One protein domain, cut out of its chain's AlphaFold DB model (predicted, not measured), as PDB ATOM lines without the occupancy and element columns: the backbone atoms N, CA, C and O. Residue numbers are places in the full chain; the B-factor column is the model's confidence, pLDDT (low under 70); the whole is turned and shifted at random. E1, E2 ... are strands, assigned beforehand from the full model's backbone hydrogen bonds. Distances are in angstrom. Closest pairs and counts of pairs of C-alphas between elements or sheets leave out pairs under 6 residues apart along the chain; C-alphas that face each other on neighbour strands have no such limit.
ATOM      1  N   GLY A  32     217.078 146.484 151.621       54.28
ATOM      2  CA  GLY A  32     217.638 146.665 152.970       54.28
ATOM      3  C   GLY A  32     218.315 145.445 153.607       54.28
ATOM      4  O   GLY A  32     218.730 145.561 154.756       54.28
ATOM      5  N   GLU A  33     218.451 144.321 152.902       59.50
ATOM      6  CA  GLU A  33     219.198 143.137 153.368       59.50
ATOM      7  C   GLU A  33     220.446 142.877 152.504       59.50
ATOM      8  O   GLU A  33     220.550 143.401 151.391       59.50
ATOM      9  N   ASP A  34     221.401 142.103 153.034       59.44
ATOM     10  CA  ASP A  34     222.561 141.624 152.271       59.44
ATOM     11  C   ASP A  34     222.085 140.676 151.153       59.44
ATOM     12  O   ASP A  34     221.175 139.867 151.344       59.44
ATOM     13  N   GLN A  35     222.695 140.772 149.974       64.44
ATOM     14  CA  GLN A  35     222.327 140.024 148.775       64.44
ATOM     15  C   GLN A  35     223.523 139.258 148.227       64.44
ATOM     16  O   GLN A  35     224.651 139.742 148.253       64.44
ATOM     17  N   ILE A  36     223.261 138.084 147.656       65.00
ATOM     18  CA  ILE A  36     224.243 137.344 146.862       65.00
ATOM     19  C   ILE A  36     223.800 137.398 145.409       65.00
ATOM     20  O   ILE A  36     222.678 137.017 145.073       65.00
ATOM     21  N   ILE A  37     224.684 137.900 144.558       74.75
ATOM     22  CA  ILE A  37     224.470 138.052 143.126       74.75
ATOM     23  C   ILE A  37     225.437 137.104 142.430       74.75
ATOM     24  O   ILE A  37     226.638 137.137 142.690       74.75
ATOM     25  N   VAL A  38     224.899 136.251 141.565       75.75
ATOM     26  CA  VAL A  38     225.683 135.339 140.734       75.75
ATOM     27  C   VAL A  38     225.551 135.796 139.294       75.75
ATOM     28  O   VAL A  38     224.435 135.893 138.786       75.75
ATOM     29  N   ASP A  39     226.682 136.050 138.651       83.75
ATOM     30  CA  ASP A  39     226.761 136.361 137.229       83.75
ATOM     31  C   ASP A  39     227.535 135.250 136.512       83.75
ATOM     32  O   ASP A  39     228.493 134.701 137.051       83.75
ATOM     33  N   THR A  40     227.096 134.894 135.311       87.69
ATOM     34  CA  THR A  40     227.745 133.891 134.443       87.69
ATOM     35  C   THR A  40     228.017 134.430 133.040       87.69
ATOM     36  O   THR A  40     228.404 133.681 132.144       87.69
ATOM     37  N   SER A  41     227.792 135.728 132.836       89.75
ATOM     38  CA  SER A  41     228.138 136.421 131.606       89.75
ATOM     39  C   SER A  41     229.652 136.556 131.457       89.75
ATOM     40  O   SER A  41     230.409 136.549 132.432       89.75
ATOM     41  N   THR A  42     230.095 136.670 130.206       91.75
ATOM     42  CA  THR A  42     231.478 137.024 129.893       91.75
ATOM     43  C   THR A  42     231.766 138.440 130.405       91.75
ATOM     44  O   THR A  42     231.010 139.354 130.064       91.75
ATOM     45  N   PRO A  43     232.833 138.650 131.198       94.12
ATOM     46  CA  PRO A  43     233.219 139.977 131.656       94.12
ATOM     47  C   PRO A  43     233.555 140.908 130.486       94.12
ATOM     48  O   PRO A  43     234.157 140.489 129.503       94.12
ATOM     49  N   GLU A  44     233.217 142.191 130.613       93.12
ATOM     50  CA  GLU A  44     233.553 143.200 129.596       93.12
ATOM     51  C   GLU A  44     235.039 143.594 129.609       93.12
ATOM     52  O   GLU A  44     235.553 144.097 128.615       93.12
ATOM     53  N   ASP A  45     235.729 143.388 130.733       92.62
ATOM     54  CA  ASP A  45     237.092 143.875 130.977       92.62
ATOM     55  C   ASP A  45     238.173 142.788 130.928       92.62
ATOM     56  O   ASP A  45     239.356 143.082 131.121       92.62
ATOM     57  N   PHE A  46     237.776 141.535 130.703       96.62
ATOM     58  CA  PHE A  46     238.682 140.397 130.695       96.62
ATOM     59  C   PHE A  46     238.109 139.235 129.888       96.62
ATOM     60  O   PHE A  46     237.010 138.752 130.175       96.62
ATOM     61  N   SER A  47     238.901 138.712 128.958       97.12
ATOM     62  CA  SER A  47     238.641 137.431 128.313       97.12
ATOM     63  C   SER A  47     239.893 136.546 128.337       97.12
ATOM     64  O   SER A  47     241.019 137.030 128.418       97.12
ATOM     65  N   ILE A  48     239.694 135.230 128.339       97.62
ATOM     66  CA  ILE A  48     240.737 134.212 128.266       97.62
ATOM     67  C   ILE A  48     240.257 133.121 127.319       97.62
ATOM     68  O   ILE A  48     239.118 132.653 127.411       97.62
ATOM     69  N   MET A  49     241.130 132.716 126.413       96.31
ATOM     70  CA  MET A  49     240.863 131.705 125.404       96.31
ATOM     71  C   MET A  49     242.036 130.735 125.341       96.31
ATOM     72  O   MET A  49     243.180 131.101 125.604       96.31
ATOM     73  N   ALA A  50     241.747 129.489 124.991       95.56
ATOM     74  CA  ALA A  50     242.754 128.492 124.670       95.56
ATOM     75  C   ALA A  50     242.251 127.642 123.503       95.56
ATOM     76  O   ALA A  50     241.044 127.432 123.347       95.56
ATOM     77  N   ASP A  51     243.172 127.135 122.691       92.12
ATOM     78  CA  ASP A  51     242.818 126.300 121.547       92.12
ATOM     79  C   ASP A  51     242.041 125.052 121.991       92.12
ATOM     80  O   ASP A  51     242.505 124.261 122.815       92.12
ATOM     81  N   ASN A  52     240.875 124.833 121.377       90.88
ATOM     82  CA  ASN A  52     239.961 123.721 121.678       90.88
ATOM     83  C   ASN A  52     239.416 123.708 123.121       90.88
ATOM     84  O   ASN A  52     238.993 122.649 123.604       90.88
ATOM     85  N   ALA A  53     239.409 124.862 123.790       93.94
ATOM     86  CA  ALA A  53     238.740 125.050 125.067       93.94
ATOM     87  C   ALA A  53     237.518 125.956 124.928       93.94
ATOM     88  O   ALA A  53     237.570 127.002 124.281       93.94
ATOM     89  N   GLU A  54     236.433 125.581 125.594       93.94
ATOM     90  CA  GLU A  54     235.327 126.490 125.858       93.94
ATOM     91  C   GLU A  54     235.547 127.171 127.210       93.94
ATOM     92  O   GLU A  54     235.733 126.504 128.232       93.94
ATOM     93  N   THR A  55     235.521 128.503 127.225       94.81
ATOM     94  CA  THR A  55     235.657 129.277 128.461       94.81
ATOM     95  C   THR A  55     234.287 129.583 129.046       94.81
ATOM     96  O   THR A  55     233.406 130.108 128.367       94.81
ATOM     97  N   SER A  56     234.128 129.329 130.342       93.06
ATOM     98  CA  SER A  56     232.992 129.822 131.120       93.06
ATOM     99  C   SER A  56     233.467 130.750 132.228       93.06
ATOM    100  O   SER A  56     234.534 130.546 132.806       93.06
ATOM    101  N   TYR A  57     232.663 131.768 132.526       92.44
ATOM    102  CA  TYR A  57     232.936 132.744 133.574       92.44
ATOM    103  C   TYR A  57     231.887 132.665 134.662       92.44
ATOM    104  O   TYR A  57     230.736 132.283 134.434       92.44
ATOM    105  N   LYS A  58     232.296 133.050 135.865       86.62
ATOM    106  CA  LYS A  58     231.393 133.201 136.989       86.62
ATOM    107  C   LYS A  58     231.888 134.304 137.901       86.62
ATOM    108  O   LYS A  58     233.068 134.352 138.241       86.62
ATOM    109  N   SER A  59     230.979 135.160 138.341       86.50
ATOM    110  CA  SER A  59     231.229 136.044 139.466       86.50
ATOM    111  C   SER A  59     230.199 135.829 140.567       86.50
ATOM    112  O   SER A  59     229.045 135.472 140.318       86.50
ATOM    113  N   VAL A  60     230.649 135.992 141.806       78.38
ATOM    114  CA  VAL A  60     229.799 135.951 142.993       78.38
ATOM    115  C   VAL A  60     230.056 137.223 143.771       78.38
ATOM    116  O   VAL A  60     231.132 137.385 144.347       78.38
ATOM    117  N   THR A  61     229.076 138.119 143.771       79.00
ATOM    118  CA  THR A  61     229.106 139.356 144.547       79.00
ATOM    119  C   THR A  61     228.274 139.180 145.798       79.00
ATOM    120  O   THR A  61     227.094 138.833 145.714       79.00
ATOM    121  N   VAL A  62     228.855 139.488 146.952       71.25
ATOM    122  CA  VAL A  62     228.064 139.767 148.142       71.25
ATOM    123  C   VAL A  62     227.881 141.264 148.254       71.25
ATOM    124  O   VAL A  62     228.829 142.013 148.483       71.25
ATOM    125  N   LYS A  63     226.641 141.682 148.036       73.56
ATOM    126  CA  LYS A  63     226.215 143.066 148.089       73.56
ATOM    127  C   LYS A  63     225.628 143.356 149.452       73.56
ATOM    128  O   LYS A  63     224.692 142.681 149.874       73.56
ATOM    129  N   HIS A  64     226.146 144.362 150.131       69.31
ATOM    130  CA  HIS A  64     225.672 144.668 151.467       69.31
ATOM    131  C   HIS A  64     224.386 145.495 151.471       69.31
ATOM    132  O   HIS A  64     224.116 146.297 150.570       69.31
ATOM    133  N   ALA A  65     223.611 145.342 152.544       73.94
ATOM    134  CA  ALA A  65     222.458 146.177 152.828       73.94
ATOM    135  C   ALA A  65     222.814 147.673 152.764       73.94
ATOM    136  O   ALA A  65     223.885 148.114 153.195       73.94
ATOM    137  N   GLN A  66     221.878 148.485 152.269       74.44
ATOM    138  CA  GLN A  66     222.065 149.930 152.168       74.44
ATOM    139  C   GLN A  66     222.400 150.541 153.542       74.44
ATOM    140  O   GLN A  66     221.638 150.405 154.497       74.44
ATOM    141  N   GLY A  67     223.528 151.253 153.626       75.31
ATOM    142  CA  GLY A  67     224.030 151.837 154.876       75.31
ATOM    143  C   GLY A  67     224.993 150.939 155.659       75.31
ATOM    144  O   GLY A  67     225.474 151.357 156.714       75.31
ATOM    145  N   SER A  68     225.309 149.743 155.151       71.19
ATOM    146  CA  SER A  68     226.419 148.934 155.656       71.19
ATOM    147  C   SER A  68     227.742 149.703 155.533       71.19
ATOM    148  O   SER A  68     227.986 150.342 154.508       71.19
ATOM    149  N   PRO A  69     228.619 149.656 156.554       69.94
ATOM    150  CA  PRO A  69     229.961 150.226 156.467       69.94
ATOM    151  C   PRO A  69     230.923 149.366 155.628       69.94
ATOM    152  O   PRO A  69     232.076 149.759 155.455       69.94
ATOM    153  N   TRP A  70     230.486 148.194 155.160       64.81
ATOM    154  CA  TRP A  70     231.313 147.225 154.447       64.81
ATOM    155  C   TRP A  70     231.141 147.352 152.932       64.81
ATOM    156  O   TRP A  70     230.004 147.491 152.472       64.81
ATOM    157  N   PRO A  71     232.244 147.327 152.162       74.12
ATOM    158  CA  PRO A  71     232.177 147.341 150.710       74.12
ATOM    159  C   PRO A  71     231.676 145.996 150.185       74.12
ATOM    160  O   PRO A  71     231.944 144.957 150.786       74.12
ATOM    161  N   ASP A  72     230.997 146.024 149.043       79.38
ATOM    162  CA  ASP A  72     230.648 144.809 148.311       79.38
ATOM    163  C   ASP A  72     231.927 144.029 147.957       79.38
ATOM    164  O   ASP A  72     232.942 144.619 147.575       79.38
ATOM    165  N   ASP A  73     231.878 142.702 148.064       79.00
ATOM    166  CA  ASP A  73     232.998 141.818 147.721       79.00
ATOM    167  C   ASP A  73     232.588 140.919 146.559       79.00
ATOM    168  O   ASP A  73     231.528 140.296 146.601       79.00
ATOM    169  N   THR A  74     233.412 140.856 145.512       83.25
ATOM    170  CA  THR A  74     233.141 140.030 144.330       83.25
ATOM    171  C   THR A  74     234.291 139.077 144.067       83.25
ATOM    172  O   THR A  74     235.445 139.492 143.965       83.25
ATOM    173  N   LYS A  75     233.971 137.791 143.924       84.12
ATOM    174  CA  LYS A  75     234.913 136.757 143.488       84.12
ATOM    175  C   LYS A  75     234.680 136.449 142.025       84.12
ATOM    176  O   LYS A  75     233.535 136.266 141.629       84.12
ATOM    177  N   TYR A  76     235.758 136.372 141.255       88.75
ATOM    178  CA  TYR A  76     235.714 136.077 139.829       88.75
ATOM    179  C   TYR A  76     236.435 134.763 139.568       88.75
ATOM    180  O   TYR A  76     237.589 134.585 139.967       88.75
ATOM    181  N   THR A  77     235.756 133.842 138.900       89.12
ATOM    182  CA  THR A  77     236.331 132.581 138.457       89.12
ATOM    183  C   THR A  77     236.089 132.381 136.971       89.12
ATOM    184  O   THR A  77     235.127 132.899 136.396       89.12
ATOM    185  N   ALA A  78     236.983 131.631 136.342       92.81
ATOM    186  CA  ALA A  78     236.779 131.135 134.992       92.81
ATOM    187  C   ALA A  78     237.187 129.665 134.913       92.81
ATOM    188  O   ALA A  78     237.976 129.177 135.727       92.81
ATOM    189  N   TYR A  79     236.629 128.959 133.941       92.81
ATOM    190  CA  TYR A  79     236.929 127.560 133.701       92.81
ATOM    191  C   TYR A  79     237.133 127.309 132.213       92.81
ATOM    192  O   TYR A  79     236.243 127.616 131.417       92.81
ATOM    193  N   LEU A  80     238.292 126.753 131.861       94.75
ATOM    194  CA  LEU A  80     238.622 126.300 130.512       94.75
ATOM    195  C   LEU A  80     238.268 124.814 130.381       94.75
ATOM    196  O   LEU A  80     238.943 123.956 130.953       94.75
ATOM    197  N   ASN A  81     237.210 124.514 129.633       93.94
ATOM    198  CA  ASN A  81     236.789 123.150 129.343       93.94
ATOM    199  C   ASN A  81     237.400 122.680 128.016       93.94
ATOM    200  O   ASN A  81     236.917 123.038 126.942       93.94
ATOM    201  N   PHE A  82     238.471 121.893 128.083       94.12
ATOM    202  CA  PHE A  82     239.125 121.310 126.916       94.12
ATOM    203  C   PHE A  82     238.338 120.110 126.395       94.12
ATOM    204  O   PHE A  82     238.164 119.111 127.091       94.12
ATOM    205  N   THR A  83     237.939 120.168 125.127       87.12
ATOM    206  CA  THR A  83     237.248 119.054 124.448       87.12
ATOM    207  C   THR A  83     238.222 118.013 123.880       87.12
ATOM    208  O   THR A  83     237.829 116.907 123.509       87.12
ATOM    209  N   ASN A  84     239.517 118.346 123.820       74.25
ATOM    210  CA  ASN A  84     240.583 117.471 123.338       74.25
ATOM    211  C   ASN A  84     241.310 116.780 124.505       74.25
ATOM    212  O   ASN A  84     241.952 117.435 125.322       74.25
ATOM    213  N   SER A  85     241.297 115.445 124.529       69.12
ATOM    214  CA  SER A  85     241.929 114.645 125.585       69.12
ATOM    215  C   SER A  85     243.463 114.602 125.562       69.12
ATOM    216  O   SER A  85     244.058 113.981 126.436       69.12
ATOM    217  N   SER A  86     244.119 115.184 124.554       84.00
ATOM    218  CA  SER A  86     245.584 115.157 124.405       84.00
ATOM    219  C   SER A  86     246.305 116.402 124.930       84.00
ATOM    220  O   SER A  86     247.528 116.461 124.815       84.00
ATOM    221  N   ILE A  87     245.586 117.392 125.470       91.62
ATOM    222  CA  ILE A  87     246.209 118.588 126.050       91.62
ATOM    223  C   ILE A  87     247.004 118.228 127.315       91.62
ATOM    224  O   ILE A  87     246.544 117.454 128.155       91.62
ATOM    225  N   ASP A  88     248.198 118.804 127.459       93.50
ATOM    226  CA  ASP A  88     248.957 118.755 128.707       93.50
ATOM    227  C   ASP A  88     248.528 119.929 129.596       93.50
ATOM    228  O   ASP A  88     248.908 121.072 129.350       93.50
ATOM    229  N   LEU A  89     247.733 119.658 130.637       94.06
ATOM    230  CA  LEU A  89     247.276 120.698 131.569       94.06
ATOM    231  C   LEU A  89     248.428 121.362 132.343       94.06
ATOM    232  O   LEU A  89     248.221 122.429 132.912       94.06
ATOM    233  N   ALA A  90     249.630 120.776 132.373       95.38
ATOM    234  CA  ALA A  90     250.804 121.415 132.964       95.38
ATOM    235  C   ALA A  90     251.462 122.447 132.029       95.38
ATOM    236  O   ALA A  90     252.334 123.202 132.465       95.38
ATOM    237  N   ASN A  91     251.065 122.474 130.755       95.31
ATOM    238  CA  ASN A  91     251.622 123.354 129.741       95.31
ATOM    239  C   ASN A  91     250.548 123.796 128.737       95.31
ATOM    240  O   ASN A  91     250.476 123.311 127.606       95.31
ATOM    241  N   VAL A  92     249.714 124.738 129.169       95.81
ATOM    242  CA  VAL A  92     248.657 125.320 128.344       95.81
ATOM    243  C   VAL A  92     249.086 126.690 127.827       95.81
ATOM    244  O   VAL A  92     249.544 127.539 128.596       95.81
ATOM    245  N   SER A  93     248.895 126.920 126.527       96.12
ATOM    246  CA  SER A  93     248.961 128.256 125.933       96.12
ATOM    247  C   SER A  93     247.584 128.910 125.968       96.12
ATOM    248  O   SER A  93     246.595 128.291 125.569       96.12
ATOM    249  N   VAL A  94     247.526 130.153 126.438       97.31
ATOM    250  CA  VAL A  94     246.295 130.944 126.531       97.31
ATOM    251  C   VAL A  94     246.482 132.312 125.885       97.31
ATOM    252  O   VAL A  94     247.558 132.906 125.961       97.31
ATOM    253  N   GLU A  95     245.417 132.830 125.289       97.81
ATOM    254  CA  GLU A  95     245.300 134.225 124.882       97.81
ATOM    255  C   GLU A  95     244.409 134.957 125.888       97.81
ATOM    256  O   GLU A  95     243.334 134.473 126.237       97.81
ATOM    257  N   VAL A  96     244.869 136.104 126.383       97.44
ATOM    258  CA  VAL A  96     244.165 136.931 127.365       97.44
ATOM    259  C   VAL A  96     243.911 138.313 126.778       97.44
ATOM    260  O   VAL A  96     244.850 139.006 126.384       97.44
ATOM    261  N   GLU A  97     242.655 138.741 126.779       97.12
ATOM    262  CA  GLU A  97     242.239 140.075 126.356       97.12
ATOM    263  C   GLU A  97     241.875 140.918 127.579       97.12
ATOM    264  O   GLU A  97     241.129 140.479 128.453       97.12
ATOM    265  N   TYR A  98     242.422 142.128 127.650       96.06
ATOM    266  CA  TYR A  98     242.137 143.123 128.681       96.06
ATOM    267  C   TYR A  98     242.564 144.507 128.174       96.06
ATOM    268  O   TYR A  98     243.340 144.615 127.222       96.06
ATOM    269  N   ASP A  99     242.091 145.576 128.818       96.00
ATOM    270  CA  ASP A  99     242.540 146.935 128.495       96.00
ATOM    271  C   ASP A  99     243.981 147.154 128.994       96.00
ATOM    272  O   ASP A  99     244.224 147.416 130.176       96.00
ATOM    273  N   SER A 100     244.949 147.020 128.085       94.94
ATOM    274  CA  SER A 100     246.373 147.178 128.390       94.94
ATOM    275  C   SER A 100     246.807 148.622 128.647       94.94
ATOM    276  O   SER A 100     247.909 148.831 129.151       94.94
ATOM    277  N   ASP A 101     245.977 149.613 128.307       95.19
ATOM    278  CA  ASP A 101     246.252 151.015 128.636       95.19
ATOM    279  C   ASP A 101     245.906 151.304 130.107       95.19
ATOM    280  O   ASP A 101     246.523 152.164 130.745       95.19
ATOM    281  N   LEU A 102     244.941 150.565 130.666       96.69
ATOM    282  CA  LEU A 102     244.493 150.710 132.053       96.69
ATOM    283  C   LEU A 102     245.158 149.727 133.019       96.69
ATOM    284  O   LEU A 102     245.394 150.079 134.183       96.69
ATOM    285  N   TYR A 103     245.473 148.514 132.562       97.00
ATOM    286  CA  TYR A 103     245.890 147.420 133.434       97.00
ATOM    287  C   TYR A 103     247.193 146.750 132.990       97.00
ATOM    288  O   TYR A 103     247.500 146.626 131.812       97.00
ATOM    289  N   ASN A 104     247.949 146.254 133.967       96.75
ATOM    290  CA  ASN A 104     248.973 145.232 133.787       96.75
ATOM    291  C   ASN A 104     248.400 143.870 134.194       96.75
ATOM    292  O   ASN A 104     247.627 143.794 135.150       96.75
ATOM    293  N   LEU A 105     248.847 142.794 133.543       97.50
ATOM    294  CA  LEU A 105     248.475 141.428 133.907       97.50
ATOM    295  C   LEU A 105     249.563 140.775 134.770       97.50
ATOM    296  O   LEU A 105     250.756 140.819 134.452       97.50
ATOM    297  N   LYS A 106     249.147 140.132 135.862       97.56
ATOM    298  CA  LYS A 106     249.969 139.191 136.626       97.56
ATOM    299  C   LYS A 106     249.382 137.790 136.559       97.56
ATOM    300  O   LYS A 106     248.171 137.628 136.676       97.56
ATOM    301  N   ILE A 107     250.250 136.788 136.473       96.69
ATOM    302  CA  ILE A 107     249.899 135.374 136.610       96.69
ATOM    303  C   ILE A 107     250.655 134.803 137.806       96.69
ATOM    304  O   ILE A 107     251.881 134.888 137.862       96.69
ATOM    305  N   ASN A 108     249.934 134.271 138.799       93.56
ATOM    306  CA  ASN A 108     250.508 133.776 140.061       93.56
ATOM    307  C   ASN A 108     251.519 134.760 140.692       93.56
ATOM    308  O   ASN A 108     252.607 134.380 141.122       93.56
ATOM    309  N   ASN A 109     251.144 136.044 140.738       91.25
ATOM    310  CA  ASN A 109     251.933 137.187 141.225       91.25
ATOM    311  C   ASN A 109     253.113 137.645 140.348       91.25
ATOM    312  O   ASN A 109     253.747 138.647 140.689       91.25
ATOM    313  N   ALA A 110     253.399 136.990 139.223       95.19
ATOM    314  CA  ALA A 110     254.428 137.423 138.280       95.19
ATOM    315  C   ALA A 110     253.823 138.300 137.176       95.19
ATOM    316  O   ALA A 110     252.829 137.916 136.571       95.19
ATOM    317  N   LEU A 111     254.420 139.467 136.904       95.56
ATOM    318  CA  LEU A 111     254.033 140.292 135.753       95.56
ATOM    319  C   LEU A 111     254.318 139.540 134.452       95.56
ATOM    320  O   LEU A 111     255.401 138.972 134.293       95.56
ATOM    321  N   VAL A 112     253.365 139.584 133.528       94.88
ATOM    322  CA  VAL A 112     253.504 139.009 132.189       94.88
ATOM    323  C   VAL A 112     253.423 140.103 131.132       94.88
ATOM    324  O   VAL A 112     252.773 141.128 131.332       94.88
ATOM    325  N   ASN A 113     254.121 139.897 130.016       87.94
ATOM    326  CA  ASN A 113     254.158 140.843 128.907       87.94
ATOM    327  C   ASN A 113     253.393 140.264 127.716       87.94
ATOM    328  O   ASN A 113     253.806 139.244 127.167       87.94
ATOM    329  N   GLY A 114     252.345 140.963 127.283       88.12
ATOM    330  CA  GLY A 114     251.529 140.579 126.132       88.12
ATOM    331  C   GLY A 114     250.305 139.736 126.494       88.12
ATOM    332  O   GLY A 114     250.110 139.356 127.645       88.12
ATOM    333  N   SER A 115     249.474 139.480 125.481       91.12
ATOM    334  CA  SER A 115     248.219 138.723 125.583       91.12
ATOM    335  C   SER A 115     248.399 137.215 125.404       91.12
ATOM    336  O   SER A 115     247.609 136.445 125.932       91.12
ATOM    337  N   ASN A 116     249.440 136.780 124.689       95.88
ATOM    338  CA  ASN A 116     249.730 135.366 124.453       95.88
ATOM    339  C   ASN A 116     250.670 134.839 125.533       95.88
ATOM    340  O   ASN A 116     251.832 135.245 125.606       95.88
ATOM    341  N   ILE A 117     250.165 133.935 126.362       96.56
ATOM    342  CA  ILE A 117     250.882 133.369 127.497       96.56
ATOM    343  C   ILE A 117     251.080 131.879 127.254       96.56
ATOM    344  O   ILE A 117     250.122 131.130 127.096       96.56
ATOM    345  N   GLU A 118     252.332 131.442 127.269       94.31
ATOM    346  CA  GLU A 118     252.701 130.032 127.157       94.31
ATOM    347  C   GLU A 118     253.009 129.436 128.536       94.31
ATOM    348  O   GLU A 118     253.419 130.150 129.455       94.31
ATOM    349  N   ASN A 119     252.926 128.108 128.654       94.25
ATOM    350  CA  ASN A 119     253.310 127.354 129.852       94.25
ATOM    351  C   ASN A 119     252.502 127.710 131.111       94.25
ATOM    352  O   ASN A 119     253.050 127.771 132.216       94.25
ATOM    353  N   VAL A 120     251.194 127.932 130.962       96.12
ATOM    354  CA  VAL A 120     250.290 128.042 132.111       96.12
ATOM    355  C   VAL A 120     249.995 126.643 132.653       96.12
ATOM    356  O   VAL A 120     249.518 125.772 131.927       96.12
ATOM    357  N   ASP A 121     250.297 126.432 133.934       95.25
ATOM    358  CA  ASP A 121     250.145 125.145 134.621       95.25
ATOM    359  C   ASP A 121     248.813 125.089 135.383       95.25
ATOM    360  O   ASP A 121     248.711 125.564 136.516       95.25
ATOM    361  N   PHE A 122     247.802 124.490 134.755       93.88
ATOM    362  CA  PHE A 122     246.508 124.167 135.363       93.88
ATOM    363  C   PHE A 122     246.482 122.773 136.007       93.88
ATOM    364  O   PHE A 122     245.514 122.420 136.674       93.88
ATOM    365  N   SER A 123     247.548 121.969 135.879       90.75
ATOM    366  CA  SER A 123     247.613 120.625 136.484       90.75
ATOM    367  C   SER A 123     247.618 120.647 138.018       90.75
ATOM    368  O   SER A 123     247.417 119.621 138.665       90.75
ATOM    369  N   LYS A 124     247.838 121.828 138.606       86.44
ATOM    370  CA  LYS A 124     247.857 122.075 140.053       86.44
ATOM    371  C   LYS A 124     246.600 122.790 140.563       86.44
ATOM    372  O   LYS A 124     246.566 123.186 141.728       86.44
ATOM    373  N   GLY A 125     245.586 122.954 139.715       85.12
ATOM    374  CA  GLY A 125     244.332 123.627 140.033       85.12
ATOM    375  C   GLY A 125     244.336 125.101 139.638       85.12
ATOM    376  O   GLY A 125     244.827 125.476 138.577       85.12
ATOM    377  N   TYR A 126     243.762 125.948 140.495       88.44
ATOM    378  CA  TYR A 126     243.538 127.356 140.170       88.44
ATOM    379  C   TYR A 126     244.835 128.147 139.961       88.44
ATOM    380  O   TYR A 126     245.724 128.179 140.813       88.44
ATOM    381  N   VAL A 127     244.859 128.894 138.864       94.06
ATOM    382  CA  VAL A 127     245.856 129.902 138.513       94.06
ATOM    383  C   VAL A 127     245.237 131.285 138.706       94.06
ATOM    384  O   VAL A 127     244.104 131.533 138.290       94.06
ATOM    385  N   ASN A 128     245.963 132.200 139.348       95.25
ATOM    386  CA  ASN A 128     245.497 133.575 139.544       95.25
ATOM    387  C   ASN A 128     245.898 134.444 138.351       95.25
ATOM    388  O   ASN A 128     247.093 134.587 138.095       95.25
ATOM    389  N   PHE A 129     244.915 135.047 137.682       97.56
ATOM    390  CA  PHE A 129     245.083 136.071 136.652       97.56
ATOM    391  C   PHE A 129     244.620 137.412 137.220       97.56
ATOM    392  O   PHE A 129     243.427 137.657 137.392       97.56
ATOM    393  N   THR A 130     245.571 138.279 137.548       97.31
ATOM    394  CA  THR A 130     245.314 139.519 138.280       97.31
ATOM    395  C   THR A 130     245.546 140.732 137.391       97.31
ATOM    396  O   THR A 130     246.668 140.966 136.939       97.31
ATOM    397  N   LEU A 131     244.503 141.534 137.190       97.12
ATOM    398  CA  LEU A 131     244.590 142.859 136.589       97.12
ATOM    399  C   LEU A 131     245.012 143.871 137.654       97.12
ATOM    400  O   LEU A 131     244.419 143.951 138.732       97.12
ATOM    401  N   VAL A 132     246.042 144.654 137.354       97.12
ATOM    402  CA  VAL A 132     246.635 145.647 138.256       97.12
ATOM    403  C   VAL A 132     246.614 147.002 137.573       97.12
ATOM    404  O   VAL A 132     247.138 147.129 136.472       97.12
ATOM    405  N   ASN A 133     246.052 148.021 138.218       97.31
ATOM    406  CA  ASN A 133     245.978 149.369 137.656       97.31
ATOM    407  C   ASN A 133     247.379 149.901 137.316       97.31
ATOM    408  O   ASN A 133     248.286 149.889 138.151       97.31
ATOM    409  N   VAL A 134     247.548 150.422 136.100       96.44
ATOM    410  CA  VAL A 134     248.795 151.076 135.667       96.44
ATOM    411  C   VAL A 134     249.048 152.364 136.460       96.44
ATOM    412  O   VAL A 134     250.197 152.720 136.717       96.44
ATOM    413  N   SER A 135     247.983 153.060 136.868       96.56
ATOM    414  CA  SER A 135     248.050 154.381 137.500       96.56
ATOM    415  C   SER A 135     248.621 154.368 138.920       96.56
ATOM    416  O   SER A 135     249.366 155.281 139.279       96.56
ATOM    417  N   ASP A 136     248.277 153.364 139.728       95.94
ATOM    418  CA  ASP A 136     248.632 153.306 141.151       95.94
ATOM    419  C   ASP A 136     249.255 151.969 141.593       95.94
ATOM    420  O   ASP A 136     249.756 151.866 142.714       95.94
ATOM    421  N   GLY A 137     249.279 150.958 140.719       93.94
ATOM    422  CA  GLY A 137     249.825 149.635 141.015       93.94
ATOM    423  C   GLY A 137     248.952 148.776 141.934       93.94
ATOM    424  O   GLY A 137     249.395 147.696 142.337       93.94
ATOM    425  N   ASN A 138     247.738 149.221 142.266       95.00
ATOM    426  CA  ASN A 138     246.797 148.462 143.080       95.00
ATOM    427  C   ASN A 138     246.097 147.387 142.244       95.00
ATOM    428  O   ASN A 138     245.798 147.580 141.063       95.00
ATOM    429  N   GLU A 139     245.807 146.251 142.876       94.81
ATOM    430  CA  GLU A 139     244.969 145.210 142.282       94.81
ATOM    431  C   GLU A 139     243.593 145.783 141.924       94.81
ATOM    432  O   GLU A 139     242.923 146.385 142.762       94.81
ATOM    433  N   TYR A 140     243.196 145.608 140.665       94.69
ATOM    434  CA  TYR A 140     241.859 145.937 140.188       94.69
ATOM    435  C   TYR A 140     240.927 144.736 140.348       94.69
ATOM    436  O   TYR A 140     239.857 144.848 140.945       94.69
ATOM    437  N   LYS A 141     241.341 143.579 139.816       94.75
ATOM    438  CA  LYS A 141     240.528 142.365 139.805       94.75
ATOM    439  C   LYS A 141     241.401 141.121 139.698       94.75
ATOM    440  O   LYS A 141     242.337 141.097 138.903       94.75
ATOM    441  N   ASN A 142     241.065 140.077 140.452       94.19
ATOM    442  CA  ASN A 142     241.710 138.771 140.358       94.19
ATOM    443  C   ASN A 142     240.720 137.699 139.893       94.19
ATOM    444  O   ASN A 142     239.706 137.460 140.552       94.19
ATOM    445  N   TYR A 143     241.053 137.036 138.789       94.25
ATOM    446  CA  TYR A 143     240.348 135.879 138.259       94.25
ATOM    447  C   TYR A 143     241.059 134.601 138.711       94.25
ATOM    448  O   TYR A 143     242.223 134.378 138.375       94.25
ATOM    449  N   GLN A 144     240.364 133.746 139.462       92.00
ATOM    450  CA  GLN A 144     240.843 132.396 139.765       92.00
ATOM    451  C   GLN A 144     240.383 131.455 138.656       92.00
ATOM    452  O   GLN A 144     239.195 131.148 138.542       92.00
ATOM    453  N   ILE A 145     241.322 131.006 137.831       93.56
ATOM    454  CA  ILE A 145     241.025 130.245 136.618       93.56
ATOM    455  C   ILE A 145     241.521 128.817 136.784       93.56
ATOM    456  O   ILE A 145     242.669 128.610 137.161       93.56
ATOM    457  N   ASN A 146     240.666 127.842 136.502       92.06
ATOM    458  CA  ASN A 146     241.052 126.434 136.443       92.06
ATOM    459  C   ASN A 146     240.743 125.870 135.050       92.06
ATOM    460  O   ASN A 146     240.058 126.510 134.248       92.06
ATOM    461  N   ALA A 147     241.236 124.675 134.761       93.81
ATOM    462  CA  ALA A 147     240.971 123.992 133.512       93.81
ATOM    463  C   ALA A 147     240.709 122.506 133.734       93.81
ATOM    464  O   ALA A 147     241.117 121.917 134.736       93.81
ATOM    465  N   GLY A 148     240.051 121.885 132.768       93.31
ATOM    466  CA  GLY A 148     239.937 120.441 132.739       93.31
ATOM    467  C   GLY A 148     239.599 119.909 131.364       93.31
ATOM    468  O   GLY A 148     239.309 120.661 130.440       93.31
ATOM    469  N   ILE A 149     239.691 118.592 131.241       93.31
ATOM    470  CA  ILE A 149     239.422 117.852 130.014       93.31
ATOM    471  C   ILE A 149     238.048 117.202 130.140       93.31
ATOM    472  O   ILE A 149     237.857 116.305 130.971       93.31
ATOM    473  N   GLU A 150     237.114 117.630 129.297       89.00
ATOM    474  CA  GLU A 150     235.729 117.176 129.315       89.00
ATOM    475  C   GLU A 150     235.627 115.648 129.268       89.00
ATOM    476  O   GLU A 150     236.333 114.960 128.527       89.00
TER     477      GLU A 150
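What this domain is: This is residues 32 to 150 of the 292 residues of the protein "DUF4430 domain-containing protein" of Tissierella praeacuta (UniProt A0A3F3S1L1). Two sheets lie partly face to face as a sandwich: a large, strongly twisted sheet of six strands, and a small sheet of three strands, E2, E5 and E7, that covers part of it. The long hairpin E3 and E4, with E1 beside E3, runs on past the small sheet and gives the domain its length. The printed part has 119 residues, no named helix and nine strands, E1 to E9 along the chain, and its class is all strand. The large sheet, in the order E1, E3, E4, E9, E8, E6, is mixed; the small one is antiparallel. The whole is compact, with a radius of gyration of the C-alphas of 15.7 A, yet elongated, spanning 52 by 34 by 23 A.

Where its parts are: Find C-alpha 35 at (222.327, 140.024, 148.775); there E1 begins, residues 35 to 39. E2 is residues 46 to 49. E3, residues 53 to 63, runs 31.8 A, and E4, residues 73 to 82, runs 29.8 A. Next come E5, residues 92 to 98, 19.0 A long, E6, residues 103 to 107, E7, residues 116 to 120, and E8, residues 127 to 133, 19.5 A long. E9, residues 139 to 149, runs 30.5 A to C-alpha 149 at (239.422, 117.852, 130.014).

How they stand to each other: Start at edge strand E1, antiparallel to E3: N 37 and O 61 are 2.8 A apart. In the hairpin E3 and E4, look at N 58 and O 77, 2.9 A. E4 and E9 are parallel, with N 80 and O 146 at 3.0 A. The hairpin E8 and E9 has N 129 and O 143 at 2.9 A, and E8 is antiparallel to edge strand E6, with N 106 and O 130 at 2.8 A. In the other sheet, E5 is antiparallel to E2, N 47 and O 97 at 2.9 A, and to E7, N 94 and O 117 at 2.9 A. Where the sheets face each other, their parts are 8.5 A centre to centre.

The domain as a whole: The C-alphas of Gly 67 and Ser 86, the two farthest apart, are 52.3 A apart. The printed part has no cut and no long link. Look for pLDDT under 70 at residues 32 to 36, 64, 69 to 70 and 85.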